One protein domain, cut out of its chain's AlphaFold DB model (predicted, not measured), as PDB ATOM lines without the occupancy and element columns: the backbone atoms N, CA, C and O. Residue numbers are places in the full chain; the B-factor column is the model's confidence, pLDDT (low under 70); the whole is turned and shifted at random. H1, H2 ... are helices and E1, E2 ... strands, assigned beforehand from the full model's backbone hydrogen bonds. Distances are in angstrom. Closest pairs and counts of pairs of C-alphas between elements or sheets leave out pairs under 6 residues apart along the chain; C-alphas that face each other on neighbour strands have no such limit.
ATOM      1  N   GLU A  25     116.574  62.192  92.061       93.56
ATOM      2  CA  GLU A  25     116.288  63.169  91.013       93.56
ATOM      3  C   GLU A  25     115.025  63.966  91.345       93.56
ATOM      4  O   GLU A  25     115.049  65.194  91.278       93.56
ATOM      5  N   GLU A  26     113.958  63.290  91.785       93.75
ATOM      6  CA  GLU A  26     112.732  63.960  92.233       93.75
ATOM      7  C   GLU A  26     113.000  64.849  93.455       93.75
ATOM      8  O   GLU A  26     112.578  66.003  93.482       93.75
ATOM      9  N   ALA A  27     113.756  64.359  94.444       94.50
ATOM     10  CA  ALA A  27     114.142  65.152  95.609       94.50
ATOM     11  C   ALA A  27     114.965  66.390  95.213       94.50
ATOM     12  O   ALA A  27     114.760  67.473  95.762       94.50
ATOM     13  N   THR A  28     115.850  66.254  94.221       95.69
ATOM     14  CA  THR A  28     116.635  67.370  93.680       95.69
ATOM     15  C   THR A  28     115.734  68.415  93.027       95.69
ATOM     16  O   THR A  28     115.882  69.602  93.309       95.69
ATOM     17  N   GLU A  29     114.774  67.996  92.200       94.56
ATOM     18  CA  GLU A  29     113.814  68.907  91.568       94.56
ATOM     19  C   GLU A  29     112.965  69.649  92.608       94.56
ATOM     20  O   GLU A  29     112.794  70.867  92.518       94.56
ATOM     21  N   ILE A  30     112.468  68.933  93.620       94.19
ATOM     22  CA  ILE A  30     111.682  69.519  94.710       94.19
ATOM     23  C   ILE A  30     112.510  70.555  95.467       94.19
ATOM     24  O   ILE A  30     112.049  71.675  95.666       94.19
ATOM     25  N   VAL A  31     113.750  70.218  95.837       95.25
ATOM     26  CA  VAL A  31     114.670  71.149  96.500       95.25
ATOM     27  C   VAL A  31     114.826  72.422  95.680       95.25
ATOM     28  O   VAL A  31     114.615  73.495  96.233       95.25
ATOM     29  N   GLN A  32     115.099  72.328  94.374       94.06
ATOM     30  CA  GLN A  32     115.253  73.510  93.514       94.06
ATOM     31  C   GLN A  32     114.013  74.416  93.518       94.06
ATOM     32  O   GLN A  32     114.152  75.637  93.506       94.06
ATOM     33  N   LYS A  33     112.808  73.834  93.579       92.50
ATOM     34  CA  LYS A  33     111.544  74.583  93.666       92.50
ATOM     35  C   LYS A  33     111.267  75.160  95.053       92.50
ATOM     36  O   LYS A  33     110.489  76.096  95.149       92.50
ATOM     37  N   CYS A  34     111.883  74.628  96.105       93.25
ATOM     38  CA  CYS A  34     111.715  75.103  97.479       93.25
ATOM     39  C   CYS A  34     112.780  76.120  97.915       93.25
ATOM     40  O   CYS A  34     112.678  76.659  99.016       93.25
ATOM     41  N   LEU A  35     113.825  76.357  97.112       93.62
ATOM     42  CA  LEU A  35     114.930  77.234  97.500       93.62
ATOM     43  C   LEU A  35     114.461  78.665  97.765       93.62
ATOM     44  O   LEU A  35     113.846  79.311  96.919       93.62
ATOM     45  N   GLN A  36     114.874  79.189  98.914       92.38
ATOM     46  CA  GLN A  36     114.657  80.571  99.317       92.38
ATOM     47  C   GLN A  36     115.977  81.308  99.513       92.38
ATOM     48  O   GLN A  36     116.982  80.683  99.846       92.38
ATOM     49  N   PRO A  37     116.006  82.638  99.335       92.81
ATOM     50  CA  PRO A  37     117.167  83.439  99.704       92.81
ATOM     51  C   PRO A  37     117.508  83.278 101.193       92.81
ATOM     52  O   PRO A  37     116.644  83.400 102.059       92.81
ATOM     53  N   LEU A  38     118.790  83.075 101.499       92.88
ATOM     54  CA  LEU A  38     119.304  83.262 102.852       92.88
ATOM     55  C   LEU A  38     119.655  84.740 103.027       92.88
ATOM     56  O   LEU A  38     120.653  85.215 102.478       92.88
ATOM     57  N   PHE A  39     118.840  85.473 103.783       92.00
ATOM     58  CA  PHE A  39     119.117  86.874 104.075       92.00
ATOM     59  C   PHE A  39     120.184  86.981 105.159       92.00
ATOM     60  O   PHE A  39     120.065  86.399 106.236       92.00
ATOM     61  N   GLU A  40     121.209  87.769 104.865       91.25
ATOM     62  CA  GLU A  40     122.262  88.171 105.789       91.25
ATOM     63  C   GLU A  40     122.090  89.666 106.060       91.25
ATOM     64  O   GLU A  40     121.941  90.451 105.124       91.25
ATOM     65  N   GLY A  41     122.102  90.080 107.320       89.25
ATOM     66  CA  GLY A  41     122.040  91.483 107.711       89.25
ATOM     67  C   GLY A  41     123.209  91.860 108.606       89.25
ATOM     68  O   GLY A  41     123.713  91.018 109.342       89.25
ATOM     69  N   TYR A  42     123.636  93.123 108.567       86.56
ATOM     70  CA  TYR A  42     124.749  93.607 109.385       86.56
ATOM     71  C   TYR A  42     124.416  94.886 110.125       86.56
ATOM     72  O   TYR A  42     124.037  95.878 109.504       86.56
ATOM     73  N   TYR A  43     124.628  94.882 111.437       84.25
ATOM     74  CA  TYR A  43     124.402  96.042 112.280       84.25
ATOM     75  C   TYR A  43     125.721  96.669 112.738       84.25
ATOM     76  O   TYR A  43     126.329  96.245 113.720       84.25
ATOM     77  N   GLU A  44     126.142  97.734 112.056       79.31
ATOM     78  CA  GLU A  44     127.447  98.386 112.247       79.31
ATOM     79  C   GLU A  44     127.724  98.839 113.689       79.31
ATOM     80  O   GLU A  44     128.824  98.630 114.200       79.31
ATOM     81  N   LYS A  45     126.723  99.390 114.393       77.50
ATOM     82  CA  LYS A  45     126.893  99.856 115.785       77.50
ATOM     83  C   LYS A  45     127.281  98.725 116.739       77.50
ATOM     84  O   LYS A  45     127.986  98.948 117.725       77.50
ATOM     85  N   ARG A  46     126.815  97.508 116.451       72.75
ATOM     86  CA  ARG A  46     127.167  96.300 117.205       72.75
ATOM     87  C   ARG A  46     128.311  95.530 116.550       72.75
ATOM     88  O   ARG A  46     128.986  94.782 117.235       72.75
ATOM     89  N   ALA A  47     128.595  95.828 115.287       75.88
ATOM     90  CA  ALA A  47     129.458  95.072 114.400       75.88
ATOM     91  C   ALA A  47     128.982  93.624 114.185       75.88
ATOM     92  O   ALA A  47     129.774  92.767 113.829       75.88
ATOM     93  N   ASP A  48     127.683  93.378 114.315       80.00
ATOM     94  CA  ASP A  48     127.107  92.036 114.328       80.00
ATOM     95  C   ASP A  48     126.500  91.638 112.974       80.00
ATOM     96  O   ASP A  48     125.859  92.472 112.326       80.00
ATOM     97  N   THR A  49     126.623  90.367 112.581       85.06
ATOM     98  CA  THR A  49     125.977  89.803 111.384       85.06
ATOM     99  C   THR A  49     124.913  88.787 111.773       85.06
ATOM    100  O   THR A  49     125.231  87.768 112.366       85.06
ATOM    101  N   SER A  50     123.670  88.994 111.340       86.00
ATOM    102  CA  SER A  50     122.556  88.077 111.592       86.00
ATOM    103  C   SER A  50     121.976  87.470 110.314       86.00
ATOM    104  O   SER A  50     122.127  88.025 109.226       86.00
ATOM    105  N   PHE A  51     121.302  86.325 110.449       88.62
ATOM    106  CA  PHE A  51     120.757  85.544 109.341       88.62
ATOM    107  C   PHE A  51     119.273  85.248 109.536       88.62
ATOM    108  O   PHE A  51     118.806  84.999 110.648       88.62
ATOM    109  N   SER A  52     118.514  85.239 108.444       87.25
ATOM    110  CA  SER A  52     117.110  84.831 108.453       87.25
ATOM    111  C   SER A  52     116.657  84.355 107.074       87.25
ATOM    112  O   SER A  52     117.180  84.810 106.060       87.25
ATOM    113  N   HIS A  53     115.654  83.480 107.026       84.19
ATOM    114  CA  HIS A  53     114.872  83.241 105.805       84.19
ATOM    115  C   HIS A  53     113.759  84.290 105.623       84.19
ATOM    116  O   HIS A  53     113.224  84.427 104.529       84.19
ATOM    117  N   THR A  54     113.466  85.086 106.661       85.69
ATOM    118  CA  THR A  54     112.407  86.103 106.656       85.69
ATOM    119  C   THR A  54     113.026  87.504 106.850       85.69
ATOM    120  O   THR A  54     113.483  87.844 107.950       85.69
ATOM    121  N   PRO A  55     113.078  88.351 105.807       86.56
ATOM    122  CA  PRO A  55     113.830  89.613 105.803       86.56
ATOM    123  C   PRO A  55     113.288  90.662 106.790       86.56
ATOM    124  O   PRO A  55     114.033  91.514 107.291       86.56
ATOM    125  N   GLU A  56     112.004  90.589 107.138       84.25
ATOM    126  CA  GLU A  56     111.346  91.454 108.119       84.25
ATOM    127  C   GLU A  56     112.009  91.362 109.502       84.25
ATOM    128  O   GLU A  56     112.036  92.343 110.243       84.25
ATOM    129  N   TYR A  57     112.597  90.217 109.852       80.62
ATOM    130  CA  TYR A  57     113.289  90.061 111.130       80.62
ATOM    131  C   TYR A  57     114.571  90.865 111.225       80.62
ATOM    132  O   TYR A  57     114.845  91.467 112.265       80.62
ATOM    133  N   LEU A  58     115.347  90.873 110.145       82.31
ATOM    134  CA  LEU A  58     116.600  91.611 110.084       82.31
ATOM    135  C   LEU A  58     116.309  93.109 110.144       82.31
ATOM    136  O   LEU A  58     116.847  93.817 110.990       82.31
ATOM    137  N   THR A  59     115.362  93.572 109.328       83.00
ATOM    138  CA  THR A  59     114.985  94.992 109.282       83.00
ATOM    139  C   THR A  59     114.398  95.500 110.601       83.00
ATOM    140  O   THR A  59     114.821  96.554 111.071       83.00
ATOM    141  N   ARG A  60     113.498  94.747 111.255       79.19
ATOM    142  CA  ARG A  60     112.958  95.107 112.585       79.19
ATOM    143  C   ARG A  60     114.032  95.168 113.666       79.19
ATOM    144  O   ARG A  60     113.926  95.975 114.582       79.19
ATOM    145  N   SER A  61     115.068  94.346 113.541       74.56
ATOM    146  CA  SER A  61     116.185  94.299 114.488       74.56
ATOM    147  C   SER A  61     117.304  95.289 114.132       74.56
ATOM    148  O   SER A  61     118.375  95.235 114.725       74.56
ATOM    149  N   SER A  62     117.069  96.202 113.179       83.25
ATOM    150  CA  SER A  62     118.050  97.187 112.694       83.25
ATOM    151  C   SER A  62     119.299  96.581 112.040       83.25
ATOM    152  O   SER A  62     120.372  97.179 112.077       83.25
ATOM    153  N   TYR A  63     119.156  95.423 111.390       85.38
ATOM    154  CA  TYR A  63     120.178  94.826 110.530       85.38
ATOM    155  C   TYR A  63     119.853  95.138 109.061       85.38
ATOM    156  O   TYR A  63     119.033  94.443 108.453       85.38
ATOM    157  N   PRO A  64     120.477  96.172 108.461       89.50
ATOM    158  CA  PRO A  64     120.489  96.358 107.016       89.50
ATOM    159  C   PRO A  64     120.861  95.066 106.288       89.50
ATOM    160  O   PRO A  64     121.893  94.457 106.577       89.50
ATOM    161  N   ILE A  65     120.013  94.657 105.344       91.00
ATOM    162  CA  ILE A  65     120.202  93.428 104.572       91.00
ATOM    163  C   ILE A  65     121.329  93.636 103.554       91.00
ATOM    164  O   ILE A  65     121.324  94.605 102.791       91.00
ATOM    165  N   ARG A  66     122.293  92.715 103.546       91.06
ATOM    166  CA  ARG A  66     123.399  92.644 102.587       91.06
ATOM    167  C   ARG A  66     122.946  91.993 101.268       91.06
ATOM    168  O   ARG A  66     121.942  91.280 101.246       91.06
ATOM    169  N   PRO A  67     123.688  92.195 100.163       92.31
ATOM    170  CA  PRO A  67     123.417  91.499  98.907       92.31
ATOM    171  C   PRO A  67     123.354  89.976  99.085       92.31
ATOM    172  O   PRO A  67     124.193  89.391  99.774       92.31
ATOM    173  N   ILE A  68     122.375  89.333  98.445       92.00
ATOM    174  CA  ILE A  68     122.107  87.900  98.628       92.00
ATOM    175  C   ILE A  68     123.178  87.063  97.923       92.00
ATOM    176  O   ILE A  68     123.465  87.262  96.743       92.00
ATOM    177  N   LYS A  69     123.747  86.091  98.640       91.94
ATOM    178  CA  LYS A  69     124.803  85.203  98.119       91.94
ATOM    179  C   LYS A  69     124.339  83.763  97.946       91.94
ATOM    180  O   LYS A  69     124.763  83.074  97.019       91.94
ATOM    181  N   LEU A  70     123.482  83.313  98.853       93.12
ATOM    182  CA  LEU A  70     123.135  81.913  99.037       93.12
ATOM    183  C   LEU A  70     121.623  81.745  99.081       93.12
ATOM    184  O   LEU A  70     120.906  82.636  99.539       93.12
ATOM    185  N   SER A  71     121.178  80.574  98.653       93.75
ATOM    186  CA  SER A  71     119.836  80.078  98.917       93.75
ATOM    187  C   SER A  71     119.883  78.912  99.905       93.75
ATOM    188  O   SER A  71     120.886  78.202 100.002       93.75
ATOM    189  N   ILE A  72     118.788  78.721 100.629       94.00
ATOM    190  CA  ILE A  72     118.589  77.699 101.653       94.00
ATOM    191  C   ILE A  72     117.209  77.060 101.471       94.00
ATOM    192  O   ILE A  72     116.308  77.675 100.900       94.00
ATOM    193  N   ILE A  73     117.030  75.832 101.960       94.75
ATOM    194  CA  ILE A  73     115.694  75.244 102.090       94.75
ATOM    195  C   ILE A  73     115.059  75.783 103.374       94.75
ATOM    196  O   ILE A  73     115.667  75.633 104.437       94.75
ATOM    197  N   PRO A  74     113.884  76.427 103.312       92.31
ATOM    198  CA  PRO A  74     113.291  77.063 104.480       92.31
ATOM    199  C   PRO A  74     112.794  76.028 105.498       92.31
ATOM    200  O   PRO A  74     112.532  74.886 105.124       92.31
ATOM    201  N   PRO A  75     112.643  76.392 106.783       89.81
ATOM    202  CA  PRO A  75     112.172  75.469 107.824       89.81
ATOM    203  C   PRO A  75     110.820  74.807 107.505       89.81
ATOM    204  O   PRO A  75     110.617  73.604 107.694       89.81
ATOM    205  N   ASP A  76     109.913  75.599 106.941       88.56
ATOM    206  CA  ASP A  76     108.519  75.267 106.675       88.56
ATOM    207  C   ASP A  76     108.279  74.771 105.238       88.56
ATOM    208  O   ASP A  76     107.148  74.775 104.759       88.56
ATOM    209  N   PHE A  77     109.315  74.283 104.539       91.50
ATOM    210  CA  PHE A  77     109.175  73.822 103.149       91.50
ATOM    211  C   PHE A  77     108.166  72.673 102.967       91.50
ATOM    212  O   PHE A  77     107.732  72.431 101.844       91.50
ATOM    213  N   HIS A  78     107.753  71.995 104.047       88.69
ATOM    214  CA  HIS A  78     106.644  71.033 104.033       88.69
ATOM    215  C   HIS A  78     105.332  71.659 103.541       88.69
ATOM    216  O   HIS A  78     104.572  71.006 102.833       88.69
ATOM    217  N   VAL A  79     105.103  72.947 103.809       87.69
ATOM    218  CA  VAL A  79     103.937  73.690 103.312       87.69
ATOM    219  C   VAL A  79     103.897  73.684 101.781       87.69
ATOM    220  O   VAL A  79     102.831  73.524 101.195       87.69
ATOM    221  N   LEU A  80     105.056  73.771 101.120       89.12
ATOM    222  CA  LEU A  80     105.165  73.716  99.657       89.12
ATOM    223  C   LEU A  80     104.923  72.307  99.093       89.12
ATOM    224  O   LEU A  80     104.774  72.143  97.884       89.12
ATOM    225  N   LEU A  81     104.878  71.279  99.939       89.69
ATOM    226  CA  LEU A  81     104.591  69.900  99.543       89.69
ATOM    227  C   LEU A  81     103.107  69.540  99.721       89.69
ATOM    228  O   LEU A  81     102.648  68.581  99.103       89.69
ATOM    229  N   ASN A  82     102.374  70.301 100.541       84.88
ATOM    230  CA  ASN A  82     101.037  69.966 101.028       84.88
ATOM    231  C   ASN A  82      99.911  70.320 100.050       84.88
ATOM    232  O   ASN A  82      99.647  71.486  99.775       84.88
ATOM    233  N   GLY A  83      99.164  69.310  99.619       72.00
ATOM    234  CA  GLY A  83      98.103  69.405  98.614       72.00
ATOM    235  C   GLY A  83      98.420  68.647  97.321       72.00
ATOM    236  O   GLY A  83      97.595  68.634  96.405       72.00
ATOM    237  N   GLY A  84      99.582  67.990  97.251       78.25
ATOM    238  CA  GLY A  84     100.132  67.400  96.036       78.25
ATOM    239  C   GLY A  84     100.610  65.952  96.159       78.25
ATOM    240  O   GLY A  84     100.348  65.253  97.139       78.25
ATOM    241  N   LYS A  85     101.351  65.492  95.141       85.50
ATOM    242  CA  LYS A  85     101.983  64.152  95.102       85.50
ATOM    243  C   LYS A  85     102.937  63.921  96.282       85.50
ATOM    244  O   LYS A  85     103.080  62.790  96.738       85.50
ATOM    245  N   TYR A  86     103.600  64.979  96.743       87.56
ATOM    246  CA  TYR A  86     104.712  64.915  97.696       87.56
ATOM    247  C   TYR A  86     104.302  65.215  99.139       87.56
ATOM    248  O   TYR A  86     105.164  65.510  99.968       87.56
ATOM    249  N   ASN A  87     103.005  65.129  99.447       86.00
ATOM    250  CA  ASN A  87     102.506  65.265 100.814       86.00
ATOM    251  C   ASN A  87     103.346  64.418 101.777       86.00
ATOM    252  O   ASN A  87     103.611  63.244 101.509       86.00
ATOM    253  N   CYS A  88     103.746  65.012 102.900       85.50
ATOM    254  CA  CYS A  88     104.533  64.345 103.938       85.50
ATOM    255  C   CYS A  88     105.936  63.874 103.513       85.50
ATOM    256  O   CYS A  88     106.533  63.035 104.187       85.50
ATOM    257  N   ALA A  89     106.507  64.405 102.426       89.75
ATOM    258  CA  ALA A  89     107.831  63.993 101.954       89.75
ATOM    259  C   ALA A  89     109.011  64.745 102.608       89.75
ATOM    260  O   ALA A  89     110.160  64.455 102.262       89.75
ATOM    261  N   LYS A  90     108.776  65.672 103.560       90.69
ATOM    262  CA  LYS A  90     109.818  66.509 104.209       90.69
ATOM    263  C   LYS A  90     111.017  65.669 104.664       90.69
ATOM    264  O   LYS A  90     112.160  65.949 104.306       90.69
ATOM    265  N   LYS A  91     110.744  64.598 105.412       90.56
ATOM    266  CA  LYS A  91     111.760  63.715 106.000       90.56
ATOM    267  C   LYS A  91     112.576  62.954 104.958       90.56
ATOM    268  O   LYS A  91     113.798  62.864 105.086       90.56
ATOM    269  N   GLU A  92     111.922  62.420 103.928       91.44
ATOM    270  CA  GLU A  92     112.626  61.669 102.883       91.44
ATOM    271  C   GLU A  92     113.496  62.608 102.039       91.44
ATOM    272  O   GLU A  92     114.641  62.273 101.747       91.44
ATOM    273  N   ILE A  93     113.028  63.831 101.763       93.94
ATOM    274  CA  ILE A  93     113.827  64.880 101.111       93.94
ATOM    275  C   ILE A  93     115.049  65.239 101.962       93.94
ATOM    276  O   ILE A  93     116.162  65.252 101.440       93.94
ATOM    277  N   ILE A  94     114.881  65.471 103.270       93.44
ATOM    278  CA  ILE A  94     116.002  65.751 104.186       93.44
ATOM    279  C   ILE A  94     117.062  64.648 104.106       93.44
ATOM    280  O   ILE A  94     118.257  64.928 103.989       93.44
ATOM    281  N   LYS A  95     116.627  63.386 104.119       92.88
ATOM    282  CA  LYS A  95     117.502  62.213 104.083       92.88
ATOM    283  C   LYS A  95     118.217  62.037 102.738       92.88
ATOM    284  O   LYS A  95     119.429  61.806 102.734       92.88
ATOM    285  N   LEU A  96     117.499  62.138 101.620       94.25
ATOM    286  CA  LEU A  96     118.046  61.996 100.263       94.25
ATOM    287  C   LEU A  96     118.999  63.144  99.917       94.25
ATOM    288  O   LEU A  96     120.085  62.934  99.381       94.25
ATOM    289  N   CYS A  97     118.640  64.365 100.304       95.62
ATOM    290  CA  CYS A  97     119.435  65.559 100.044       95.62
ATOM    291  C   CYS A  97     120.488  65.850 101.122       95.62
ATOM    292  O   CYS A  97     121.127  66.898 101.068       95.62
ATOM    293  N   LYS A  98     120.691  64.946 102.095       95.19
ATOM    294  CA  LYS A  98     121.695  65.082 103.173       95.19
ATOM    295  C   LYS A  98     121.605  66.422 103.906       95.19
ATOM    296  O   LYS A  98     122.622  67.012 104.284       95.19
ATOM    297  N   LEU A  99     120.382  66.914 104.072       94.31
ATOM    298  CA  LEU A  99     120.112  68.219 104.645       94.31
ATOM    299  C   LEU A  99     120.382  68.189 106.147       94.31
ATOM    300  O   LEU A  99     119.953  67.283 106.856       94.31
ATOM    301  N   SER A 100     121.106  69.191 106.625       93.25
ATOM    302  CA  SER A 100     121.328  69.431 108.045       93.25
ATOM    303  C   SER A 100     120.659  70.740 108.446       93.25
ATOM    304  O   SER A 100     120.731  71.711 107.684       93.25
ATOM    305  N   PRO A 101     120.010  70.789 109.619       91.62
ATOM    306  CA  PRO A 101     119.401  72.013 110.098       91.62
ATOM    307  C   PRO A 101     120.476  73.066 110.365       91.62
ATOM    308  O   PRO A 101     121.577  72.764 110.831       91.62
ATOM    309  N   VAL A 102     120.140  74.313 110.065       91.00
ATOM    310  CA  VAL A 102     120.983  75.477 110.307       91.00
ATOM    311  C   VAL A 102     120.262  76.377 111.286       91.00
ATOM    312  O   VAL A 102     119.126  76.795 111.057       91.00
ATOM    313  N   TYR A 103     120.942  76.697 112.372       86.44
ATOM    314  CA  TYR A 103     120.414  77.517 113.442       86.44
ATOM    315  C   TYR A 103     121.125  78.857 113.486       86.44
ATOM    316  O   TYR A 103     122.333  78.932 113.262       86.44
ATOM    317  N   THR A 104     120.379  79.895 113.849       81.69
ATOM    318  CA  THR A 104     120.931  81.162 114.315       81.69
ATOM    319  C   THR A 104     120.478  81.457 115.737       81.69
ATOM    320  O   THR A 104     119.400  81.030 116.149       81.69
ATOM    321  N   PHE A 105     121.289  82.178 116.500       74.38
ATOM    322  CA  PHE A 105     120.901  82.678 117.813       74.38
ATOM    323  C   PHE A 105     121.684  83.933 118.162       74.38
ATOM    324  O   PHE A 105     122.813  84.121 117.708       74.38
ATOM    325  N   TYR A 106     121.085  84.747 119.023       65.69
ATOM    326  CA  TYR A 106     121.719  85.925 119.595       65.69
ATOM    327  C   TYR A 106     122.263  85.607 120.988       65.69
ATOM    328  O   TYR A 106     121.757  84.723 121.686       65.69
ATOM    329  N   ASP A 107     123.255  86.357 121.435       60.69
ATOM    330  CA  ASP A 107     123.644  86.353 122.839       60.69
ATOM    331  C   ASP A 107     123.010  87.563 123.546       60.69
ATOM    332  O   ASP A 107     123.165  88.707 123.116       60.69
ATOM    333  N   ARG A 108     122.277  87.334 124.644       52.62
ATOM    334  CA  ARG A 108     121.654  88.413 125.426       52.62
ATOM    335  C   ARG A 108     122.774  89.261 126.037       52.62
ATOM    336  O   ARG A 108     123.585  88.751 126.809       52.62
ATOM    337  N   GLY A 109     122.845  90.538 125.652       54.28
ATOM    338  CA  GLY A 109     123.877  91.474 126.117       54.28
ATOM    339  C   GLY A 109     125.255  91.318 125.454       54.28
ATOM    340  O   GLY A 109     126.229  91.889 125.939       54.28
ATOM    341  N   GLN A 110     125.380  90.545 124.369       56.59
ATOM    342  CA  GLN A 110     126.607  90.488 123.566       56.59
ATOM    343  C   GLN A 110     126.296  90.763 122.093       56.59
ATOM    344  O   GLN A 110     125.185  90.562 121.614       56.59
ATOM    345  N   LYS A 111     127.299  91.262 121.376       58.41
ATOM    346  CA  LYS A 111     127.172  91.805 120.018       58.41
ATOM    347  C   LYS A 111     127.366  90.745 118.923       58.41
ATOM    348  O   LYS A 111     127.796  91.082 117.834       58.41
ATOM    349  N   ASP A 112     127.077  89.482 119.231       60.53
ATOM    350  CA  ASP A 112     127.511  88.344 118.426       60.53
ATOM    351  C   ASP A 112     126.335  87.400 118.135       60.53
ATOM    352  O   ASP A 112     125.858  86.683 119.021       60.53
ATOM    353  N   THR A 113     125.910  87.345 116.879       70.62
ATOM    354  CA  THR A 113     125.018  86.313 116.362       70.62
ATOM    355  C   THR A 113     125.846  85.109 115.920       70.62
ATOM    356  O   THR A 113     126.922  85.216 115.324       70.62
ATOM    357  N   TYR A 114     125.353  83.920 116.239       74.88
ATOM    358  CA  TYR A 114     125.987  82.663 115.875       74.88
ATOM    359  C   TYR A 114     125.202  81.950 114.785       74.88
ATOM    360  O   TYR A 114     123.979  82.057 114.710       74.88
ATOM    361  N   ILE A 115     125.925  81.172 113.979       81.19
ATOM    362  CA  ILE A 115     125.357  80.207 113.041       81.19
ATOM    363  C   ILE A 115     125.953  78.846 113.357       81.19
ATOM    364  O   ILE A 115     127.182  78.708 113.436       81.19
ATOM    365  N   SER A 116     125.086  77.856 113.523       82.44
ATOM    366  CA  SER A 116     125.491  76.499 113.862       82.44
ATOM    367  C   SER A 116     124.686  75.448 113.109       82.44
ATOM    368  O   SER A 116     123.541  75.677 112.730       82.44
ATOM    369  N   ASP A 117     125.286  74.278 112.928       81.06
ATOM    370  CA  ASP A 117     124.634  73.042 112.494       81.06
ATOM    371  C   ASP A 117     124.067  72.217 113.661       81.06
ATOM    372  O   ASP A 117     123.510  71.137 113.458       81.06
ATOM    373  N   SER A 118     124.232  72.687 114.900       79.19
ATOM    374  CA  SER A 118     123.842  71.950 116.091       79.19
ATOM    375  C   SER A 118     123.326  72.866 117.190       79.19
ATOM    376  O   SER A 118     123.979  73.828 117.592       79.19
ATOM    377  N   LEU A 119     122.219  72.456 117.811       72.88
ATOM    378  CA  LEU A 119     121.726  73.066 119.048       72.88
ATOM    379  C   LEU A 119     122.789  73.045 120.170       72.88
ATOM    380  O   LEU A 119     122.777  73.897 121.055       72.88
ATOM    381  N   ARG A 120     123.741  72.092 120.134       71.69
ATOM    382  CA  ARG A 120     124.740  71.874 121.195       71.69
ATOM    383  C   ARG A 120     126.007  72.715 121.072       71.69
ATOM    384  O   ARG A 120     126.636  72.956 122.102       71.69
ATOM    385  N   GLU A 121     126.403  73.158 119.874       69.56
ATOM    386  CA  GLU A 121     127.628  73.970 119.698       69.56
ATOM    387  C   GLU A 121     127.561  75.233 120.570       69.56
ATOM    388  O   GLU A 121     128.528  75.637 121.218       69.56
ATOM    389  N   ARG A 122     126.354  75.777 120.681       63.31
ATOM    390  CA  ARG A 122     125.984  76.859 121.577       63.31
ATOM    391  C   ARG A 122     126.278  76.594 123.056       63.31
ATOM    392  O   ARG A 122     126.887  77.438 123.716       63.31
ATOM    393  N   ASN A 123     125.856  75.432 123.566       59.00
ATOM    394  CA  ASN A 123     125.996  75.056 124.978       59.00
ATOM    395  C   ASN A 123     127.464  75.004 125.409       59.00
ATOM    396  O   ASN A 123     127.788  75.270 126.562       59.00
ATOM    397  N   ILE A 124     128.352  74.692 124.465       63.22
ATOM    398  CA  ILE A 124     129.792  74.608 124.701       63.22
ATOM    399  C   ILE A 124     130.425  76.002 124.731       63.22
ATOM    400  O   ILE A 124     131.319  76.251 125.534       63.22
ATOM    401  N   GLN A 125     129.982  76.911 123.859       62.03
ATOM    402  CA  GLN A 125     130.665  78.187 123.661       62.03
ATOM    403  C   GLN A 125     130.244  79.253 124.681       62.03
ATOM    404  O   GLN A 125     131.117  79.920 125.236       62.03
ATOM    405  N   ARG A 126     128.937  79.468 124.918       58.97
ATOM    406  CA  ARG A 126     128.447  80.657 125.658       58.97
ATOM    407  C   ARG A 126     127.151  80.424 126.444       58.97
ATOM    408  O   ARG A 126     126.250  81.255 126.431       58.97
ATOM    409  N   GLY A 127     127.075  79.327 127.200       60.75
ATOM    410  CA  GLY A 127     125.863  78.931 127.941       60.75
ATOM    411  C   GLY A 127     125.241  79.992 128.873       60.75
ATOM    412  O   GLY A 127     124.047  79.916 129.133       60.75
ATOM    413  N   ARG A 128     126.008  80.997 129.334       58.91
ATOM    414  CA  ARG A 128     125.534  82.069 130.239       58.91
ATOM    415  C   ARG A 128     124.822  83.246 129.554       58.91
ATOM    416  O   ARG A 128     124.133  83.988 130.238       58.91
ATOM    417  N   PHE A 129     124.979  83.445 128.242       57.56
ATOM    418  CA  PHE A 129     124.429  84.611 127.518       57.56
ATOM    419  C   PHE A 129     123.230  84.229 126.637       57.56
ATOM    420  O   PHE A 129     123.007  84.763 125.555       57.56
ATOM    421  N   ARG A 130     122.468  83.233 127.076       59.62
ATOM    422  CA  ARG A 130     121.593  82.428 126.229       59.62
ATOM    423  C   ARG A 130     120.279  83.148 125.839       59.62
ATOM    424  O   ARG A 130     119.424  83.323 126.689       59.62
ATOM    425  N   THR A 131     120.053  83.462 124.552       63.69
ATOM    426  CA  THR A 131     118.691  83.618 123.949       63.69
ATOM    427  C   THR A 131     118.075  82.272 123.488       63.69
ATOM    428  O   THR A 131     118.448  81.226 124.013       63.69
ATOM    429  N   TYR A 132     117.171  82.209 122.510       67.75
ATOM    430  CA  TYR A 132     116.679  80.946 121.935       67.75
ATOM    431  C   TYR A 132     117.372  80.624 120.602       67.75
ATOM    432  O   TYR A 132     117.759  81.524 119.857       67.75
ATOM    433  N   ASN A 133     117.540  79.330 120.303       74.75
ATOM    434  CA  ASN A 133     117.925  78.893 118.962       74.75
ATOM    435  C   ASN A 133     116.782  79.185 117.990       74.75
ATOM    436  O   ASN A 133     115.612  79.067 118.344       74.75
ATOM    437  N   ARG A 134     117.111  79.541 116.754       80.00
ATOM    438  CA  ARG A 134     116.135  79.699 115.681       80.00
ATOM    439  C   ARG A 134     116.582  78.903 114.471       80.00
ATOM    440  O   ARG A 134     117.666  79.142 113.952       80.00
ATOM    441  N   LEU A 135     115.731  77.995 114.001       86.88
ATOM    442  CA  LEU A 135     115.934  77.309 112.729       86.88
ATOM    443  C   LEU A 135     115.780  78.335 111.605       86.88
ATOM    444  O   LEU A 135     114.738  78.983 111.483       86.88
ATOM    445  N   ILE A 136     116.836  78.522 110.818       90.00
ATOM    446  CA  ILE A 136     116.813  79.414 109.652       90.00
ATOM    447  C   ILE A 136     116.640  78.651 108.344       90.00
ATOM    448  O   ILE A 136     116.298  79.273 107.346       90.00
ATOM    449  N   GLY A 137     116.815  77.332 108.366       93.38
ATOM    450  CA  GLY A 137     116.558  76.443 107.242       93.38
ATOM    451  C   GLY A 137     117.481  75.236 107.271       93.38
ATOM    452  O   GLY A 137     118.011  74.877 108.324       93.38
ATOM    453  N   TYR A 138     117.699  74.639 106.107       94.94
ATOM    454  CA  TYR A 138     118.530  73.458 105.944       94.94
ATOM    455  C   TYR A 138     119.562  73.620 104.830       94.94
ATOM    456  O   TYR A 138     119.244  74.075 103.727       94.94
ATOM    457  N   LEU A 139     120.792  73.186 105.109       95.56
ATOM    458  CA  LEU A 139     121.893  73.131 104.150       95.56
ATOM    459  C   LEU A 139     122.528  71.734 104.143       95.56
ATOM    460  O   LEU A 139     122.667  71.118 105.205       95.56
ATOM    461  N   PRO A 140     122.942  71.217 102.980       95.50
ATOM    462  CA  PRO A 140     123.636  69.943 102.906       95.50
ATOM    463  C   PRO A 140     125.046  69.994 103.495       95.50
ATOM    464  O   PRO A 140     125.757  71.001 103.435       95.50
ATOM    465  N   LYS A 141     125.473  68.854 104.041       90.38
ATOM    466  CA  LYS A 141     126.853  68.628 104.508       90.38
ATOM    467  C   LYS A 141     127.760  67.997 103.458       90.38
ATOM    468  O   LYS A 141     128.973  67.976 103.645       90.38
ATOM    469  N   GLU A 142     127.187  67.511 102.364       93.75
ATOM    470  CA  GLU A 142     127.900  66.818 101.296       93.75
ATOM    471  C   GLU A 142     127.838  67.626  99.996       93.75
ATOM    472  O   GLU A 142     126.798  68.184  99.643       93.75
ATOM    473  N   ASN A 143     128.959  67.673  99.274       93.75
ATOM    474  CA  ASN A 143     129.042  68.354  97.987       93.75
ATOM    475  C   ASN A 143     128.158  67.664  96.939       93.75
ATOM    476  O   ASN A 143     128.209  66.443  96.799       93.75
ATOM    477  N   GLY A 144     127.401  68.443  96.170       91.44
ATOM    478  CA  GLY A 144     126.539  67.962  95.090       91.44
ATOM    479  C   GLY A 144     125.204  67.374  95.555       91.44
ATOM    480  O   GLY A 144     124.358  67.064  94.715       91.44
ATOM    481  N   ALA A 145     124.965  67.257  96.866       93.12
ATOM    482  CA  ALA A 145     123.699  66.759  97.391       93.12
ATOM    483  C   ALA A 145     122.543  67.671  96.941       93.12
ATOM    484  O   ALA A 145     122.508  68.860  97.255       93.12
ATOM    485  N   SER A 206     121.691  88.818  93.385       91.62
ATOM    486  CA  SER A 206     122.142  89.479  94.614       91.62
ATOM    487  C   SER A 206     121.223  90.622  95.058       91.62
ATOM    488  O   SER A 206     121.406  91.155  96.155       91.62
ATOM    489  N   ASP A 207     120.227  90.985  94.240       92.75
ATOM    490  CA  ASP A 207     119.273  92.053  94.536       92.75
ATOM    491  C   ASP A 207     118.251  91.592  95.584       92.75
ATOM    492  O   ASP A 207     117.424  90.704  95.353       92.75
ATOM    493  N   VAL A 208     118.304  92.242  96.744       90.56
ATOM    494  CA  VAL A 208     117.423  91.982  97.885       90.56
ATOM    495  C   VAL A 208     115.950  92.173  97.516       90.56
ATOM    496  O   VAL A 208     115.113  91.385  97.945       90.56
ATOM    497  N   ASN A 209     115.608  93.175  96.702       89.75
ATOM    498  CA  ASN A 209     114.215  93.471  96.361       89.75
ATOM    499  C   ASN A 209     113.618  92.401  95.450       89.75
ATOM    500  O   ASN A 209     112.485  91.978  95.676       89.75
ATOM    501  N   VAL A 210     114.391  91.934  94.463       89.56
ATOM    502  CA  VAL A 210     113.992  90.806  93.607       89.56
ATOM    503  C   VAL A 210     113.734  89.575  94.476       89.56
ATOM    504  O   VAL A 210     112.714  88.912  94.332       89.56
ATOM    505  N   LYS A 211     114.600  89.321  95.461       88.81
ATOM    506  CA  LYS A 211     114.477  88.159  96.347       88.81
ATOM    507  C   LYS A 211     113.348  88.224  97.364       88.81
ATOM    508  O   LYS A 211     112.746  87.195  97.656       88.81
ATOM    509  N   ILE A 212     113.000  89.412  97.841       88.56
ATOM    510  CA  ILE A 212     111.788  89.613  98.642       88.56
ATOM    511  C   ILE A 212     110.533  89.332  97.802       88.56
ATOM    512  O   ILE A 212     109.569  88.769  98.315       88.56
ATOM    513  N   GLN A 213     110.527  89.712  96.521       85.62
ATOM    514  CA  GLN A 213     109.406  89.415  95.624       85.62
ATOM    515  C   GLN A 213     109.295  87.916  95.327       85.62
ATOM    516  O   GLN A 213     108.205  87.367  95.466       85.62
ATOM    517  N   ASP A 214     110.410  87.249  95.005       83.25
ATOM    518  CA  ASP A 214     110.452  85.793  94.800       83.25
ATOM    519  C   ASP A 214     109.891  85.039  96.018       83.25
ATOM    520  O   ASP A 214     109.074  84.133  95.862       83.25
ATOM    521  N   LEU A 215     110.282  85.447  97.235       85.00
ATOM    522  CA  LEU A 215     109.809  84.847  98.486       85.00
ATOM    523  C   LEU A 215     108.283  84.934  98.638       85.00
ATOM    524  O   LEU A 215     107.651  83.965  99.050       85.00
ATOM    525  N   ARG A 216     107.687  86.085  98.299       80.94
ATOM    526  CA  ARG A 216     106.236  86.303  98.431       80.94
ATOM    527  C   ARG A 216     105.424  85.393  97.518       80.94
ATOM    528  O   ARG A 216     104.377  84.926  97.937       80.94
ATOM    529  N   ASN A 217     105.929  85.129  96.318       79.69
ATOM    530  CA  ASN A 217     105.232  84.317  95.320       79.69
ATOM    531  C   ASN A 217     105.397  82.806  95.567       79.69
ATOM    532  O   ASN A 217     104.659  81.996  95.012       79.69
ATOM    533  N   LEU A 218     106.390  82.399  96.368       80.62
ATOM    534  CA  LEU A 218     106.737  80.986  96.518       80.62
ATOM    535  C   LEU A 218     105.622  80.161  97.179       80.62
ATOM    536  O   LEU A 218     105.451  78.994  96.846       80.62
ATOM    537  N   TYR A 219     104.848  80.767  98.081       83.12
ATOM    538  CA  TYR A 219     103.776  80.099  98.829       83.12
ATOM    539  C   TYR A 219     102.384  80.257  98.196       83.12
ATOM    540  O   TYR A 219     101.376  80.088  98.887       83.12
ATOM    541  N   ASP A 220     102.305  80.569  96.902       84.12
ATOM    542  CA  ASP A 220     101.023  80.645  96.188       84.12
ATOM    543  C   ASP A 220     100.496  79.255  95.792       84.12
ATOM    544  O   ASP A 220      99.287  79.039  95.682       84.12
ATOM    545  N   GLN A 221     101.398  78.291  95.593       86.00
ATOM    546  CA  GLN A 221     101.082  76.922  95.193       86.00
ATOM    547  C   GLN A 221     102.157  75.946  95.676       86.00
ATOM    548  O   GLN A 221     103.281  76.332  95.991       86.00
ATOM    549  N   THR A 222     101.818  74.663  95.707       88.44
ATOM    550  CA  THR A 222     102.767  73.585  95.982       88.44
ATOM    551  C   THR A 222     103.796  73.425  94.856       88.44
ATOM    552  O   THR A 222     103.629  73.927  93.741       88.44
ATOM    553  N   VAL A 223     104.834  72.621  95.101       90.06
ATOM    554  CA  VAL A 223     105.865  72.261  94.109       90.06
ATOM    555  C   VAL A 223     105.324  71.532  92.868       90.06
ATOM    556  O   VAL A 223     106.010  71.468  91.841       90.06
ATOM    557  N   ASP A 224     104.107  70.985  92.942       87.88
ATOM    558  CA  ASP A 224     103.372  70.367  91.832       87.88
ATOM    559  C   ASP A 224     102.201  71.226  91.307       87.88
ATOM    560  O   ASP A 224     101.406  70.757  90.490       87.88
ATOM    561  N   GLY A 225     102.115  72.496  91.722       87.94
ATOM    562  CA  GLY A 225     101.157  73.477  91.202       87.94
ATOM    563  C   GLY A 225      99.729  73.310  91.723       87.94
ATOM    564  O   GLY A 225      98.770  73.726  91.069       87.94
ATOM    565  N   LYS A 226      99.555  72.651  92.871       89.56
ATOM    566  CA  LYS A 226      98.277  72.528  93.575       89.56
ATOM    567  C   LYS A 226      98.101  73.672  94.575       89.56
ATOM    568  O   LYS A 226      99.088  74.242  95.040       89.56
ATOM    569  N   PRO A 227      96.856  74.020  94.936       88.75
ATOM    570  CA  PRO A 227      96.617  74.896  96.074       88.75
ATOM    571  C   PRO A 227      97.234  74.300  97.342       88.75
ATOM    572  O   PRO A 227      97.094  73.102  97.589       88.75
ATOM    573  N   ILE A 228      97.886  75.142  98.140       86.12
ATOM    574  CA  ILE A 228      98.482  74.727  99.409       86.12
ATOM    575  C   ILE A 228      97.377  74.428 100.425       86.12
ATOM    576  O   ILE A 228      96.593  75.315 100.775       86.12
ATOM    577  N   ASP A 229      97.361  73.207 100.955       83.19
ATOM    578  CA  ASP A 229      96.505  72.842 102.083       83.19
ATOM    579  C   ASP A 229      97.268  72.970 103.408       83.19
ATOM    580  O   ASP A 229      98.027  72.091 103.819       83.19
ATOM    581  N   ARG A 230      97.044  74.087 104.105       81.56
ATOM    582  CA  ARG A 230      97.683  74.383 105.399       81.56
ATOM    583  C   ARG A 230      97.102  73.585 106.571       81.56
ATOM    584  O   ARG A 230      97.600  73.716 107.684       81.56
ATOM    585  N   THR A 231      96.039  72.811 106.356       79.88
ATOM    586  CA  THR A 231      95.442  71.968 107.405       79.88
ATOM    587  C   THR A 231      96.144  70.619 107.538       79.88
ATOM    588  O   THR A 231      96.009  69.950 108.562       79.88
ATOM    589  N   ILE A 232      96.922  70.236 106.524       76.56
ATOM    590  CA  ILE A 232      97.726  69.021 106.527       76.56
ATOM    591  C   ILE A 232      99.031  69.311 107.265       76.56
ATOM    592  O   ILE A 232      99.808  70.172 106.863       76.56
ATOM    593  N   ILE A 233      99.274  68.571 108.341       78.44
ATOM    594  CA  ILE A 233     100.557  68.535 109.040       78.44
ATOM    595  C   ILE A 233     100.904  67.066 109.195       78.44
ATOM    596  O   ILE A 233     100.140  66.303 109.794       78.44
ATOM    597  N   CYS A 234     102.024  66.662 108.617       81.38
ATOM    598  CA  CYS A 234     102.460  65.283 108.661       81.38
ATOM    599  C   CYS A 234     103.247  65.003 109.938       81.38
ATOM    600  O   CYS A 234     103.787  65.902 110.589       81.38
ATOM    601  N   GLU A 235     103.320  63.724 110.299       75.31
ATOM    602  CA  GLU A 235     104.231  63.286 111.348       75.31
ATOM    603  C   GLU A 235     105.660  63.697 110.956       75.31
ATOM    604  O   GLU A 235     106.080  63.505 109.817       75.31
ATOM    605  N   ASP A 236     106.378  64.304 111.896       74.00
ATOM    606  CA  ASP A 236     107.739  64.833 111.743       74.00
ATOM    607  C   ASP A 236     107.904  66.187 111.029       74.00
ATOM    608  O   ASP A 236     109.004  66.739 111.075       74.00
ATOM    609  N   ASP A 237     106.849  66.798 110.473       78.88
ATOM    610  CA  ASP A 237     106.979  68.103 109.794       78.88
ATOM    611  C   ASP A 237     107.480  69.221 110.718       78.88
ATOM    612  O   ASP A 237     108.150  70.141 110.252       78.88
ATOM    613  N   LEU A 238     107.189  69.118 112.018       79.38
ATOM    614  CA  LEU A 238     107.519  70.118 113.038       79.38
ATOM    615  C   LEU A 238     108.581  69.641 114.041       79.38
ATOM    616  O   LEU A 238     108.776  70.280 115.072       79.38
ATOM    617  N   GLN A 239     109.225  68.487 113.817       80.50
ATOM    618  CA  GLN A 239     110.113  67.888 114.823       80.50
ATOM    619  C   GLN A 239     111.318  68.772 115.175       80.50
ATOM    620  O   GLN A 239     111.660  68.883 116.353       80.50
ATOM    621  N   ASP A 240     111.942  69.418 114.189       78.25
ATOM    622  CA  ASP A 240     113.107  70.281 114.419       78.25
ATOM    623  C   ASP A 240     112.710  71.561 115.173       78.25
ATOM    624  O   ASP A 240     113.385  71.989 116.112       78.25
ATOM    625  N   GLU A 241     111.564  72.143 114.814       74.25
ATOM    626  CA  GLU A 241     110.974  73.304 115.472       74.25
ATOM    627  C   GLU A 241     110.553  72.986 116.916       74.25
ATOM    628  O   GLU A 241     110.804  73.776 117.826       74.25
ATOM    629  N   LEU A 242     109.976  71.805 117.157       74.44
ATOM    630  CA  LEU A 242     109.661  71.301 118.499       74.44
ATOM    631  C   LEU A 242     110.930  71.021 119.316       74.44
ATOM    632  O   LEU A 242     110.967  71.284 120.519       74.44
ATOM    633  N   GLY A 243     111.994  70.528 118.677       70.12
ATOM    634  CA  GLY A 243     113.302  70.332 119.302       70.12
ATOM    635  C   GLY A 243     113.886  71.633 119.858       70.12
ATOM    636  O   GLY A 243     114.442  71.634 120.955       70.12
ATOM    637  N   ILE A 244     113.687  72.748 119.151       71.94
ATOM    638  CA  ILE A 244     114.062  74.087 119.620       71.94
ATOM    639  C   ILE A 244     113.238  74.512 120.835       71.94
ATOM    640  O   ILE A 244     113.794  75.090 121.764       71.94
ATOM    641  N   GLN A 245     111.930  74.244 120.858       64.06
ATOM    642  CA  GLN A 245     111.080  74.622 121.995       64.06
ATOM    643  C   GLN A 245     111.516  73.978 123.307       64.06
ATOM    644  O   GLN A 245     111.452  74.606 124.362       64.06
ATOM    645  N   ASN A 246     111.967  72.729 123.221       62.28
ATOM    646  CA  ASN A 246     112.465  71.967 124.358       62.28
ATOM    647  C   ASN A 246     113.877  72.405 124.790       62.28
ATOM    648  O   ASN A 246     114.368  71.974 125.831       62.28
ATOM    649  N   ASP A 247     114.530  73.269 124.011       64.38
ATOM    650  CA  ASP A 247     115.816  73.882 124.319       64.38
ATOM    651  C   ASP A 247     115.604  75.196 125.111       64.38
ATOM    652  O   ASP A 247     115.945  76.291 124.648       64.38
TER     653      ASP A 247
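AT A GLANCE: This is residues 25 to 145 and 206 to 247 of the 316 residues of an uncharacterized protein of Strongyloides venezuelensis (UniProt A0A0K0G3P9). A small three-stranded sheet, E5, E4 and E6, lies in the middle, between the strand hairpin E1 and E2, whose E2 crosses it, and the short helices H5 and H7, which graze it. H1, H3 and H4 gather at one end, while H2 packs on the hairpin and H6 lies near H2. The printed part has 163 residues, with seven named helices and six named strands in the order H1 E1 E2 H2 E3 H3 H4 E4 E5 H5 E6 H6 H7. The sheets, E5-E4-E6 and E1-E2, are antiparallel and the class is mixed. The whole is compact, with a radius of gyration of the C-alphas of 16.3 A and spans of 47 by 34 by 33 A.

IN THESE COORDINATES: H1, residues 25 to 34, begins at C-alpha 25 (116.288, 63.169, 91.013) and is 14.3 A long. E1 is residues 39 to 43, E2 48 to 52, H2 55 to 60, E3 70 to 72, H3 77 to 81 and H4 90 to 96. E4, residues 99 to 106, measures 23.2 A from C-alpha 99 (120.112, 68.219, 104.645). E5 is residues 113 to 116, H5 119 to 126, and E6 134 to 140, 17.7 A long. H6, residues 208 to 218, is 15.4 A long; H7, residues 239 to 245, ends at C-alpha 245 (111.080, 74.622, 121.995).

HOW THE PARTS SIT: In the larger sheet E4 is antiparallel to E6, with N 102 and O 137 2.8 A apart, and to E5, with N 103 and O 116 2.8 A apart. E5, H5 and E6 form a split strand-helix-strand unit, E4 lying between its two strands, with a right-handed crossover. E1 and E2 are a hairpin, N 41 and O 50 2.8 A apart. The closest C-alphas of E2 and E5, Ser 50 and Thr 113, are 5.7 A apart; those of E1 and H2, Gly 41 and Leu 58, 5.9 A. E3 pairs with no named strand, but its residues 71 to 72 pair with residues 36 to 37. H1 and H4 only just touch, with 3 pairs of C-alphas within 8 A, the closest being Ala 27 and Ile 93 at 5.5 A. H3 and H4 only just touch too, also with 3 pairs, the closest C-alphas being His 78 and Lys 90 at 5.5 A. H4 is on the larger sheet at a height of 8.8 A. Every O i to N i+4 pair is within hydrogen-bond range in H1, H2, H4, H6 and H7; H5 has 3 of 4, and H3 0 of 1 but 2 of 2 O i to N i+3 pairs.

THE WHOLE: The C-alphas farthest apart, Lys 45 and Lys 85, are 48.2 A apart. Residues 146 to 205 are not printed, and C-alphas 145 and 206 are 22.9 A apart across this cut. H6 to H7 is a long link of 20 residues. The mean pLDDT of the printed part is 83.0; residues 106 to 112, 121 to 132 and 245 to 247 are under 70.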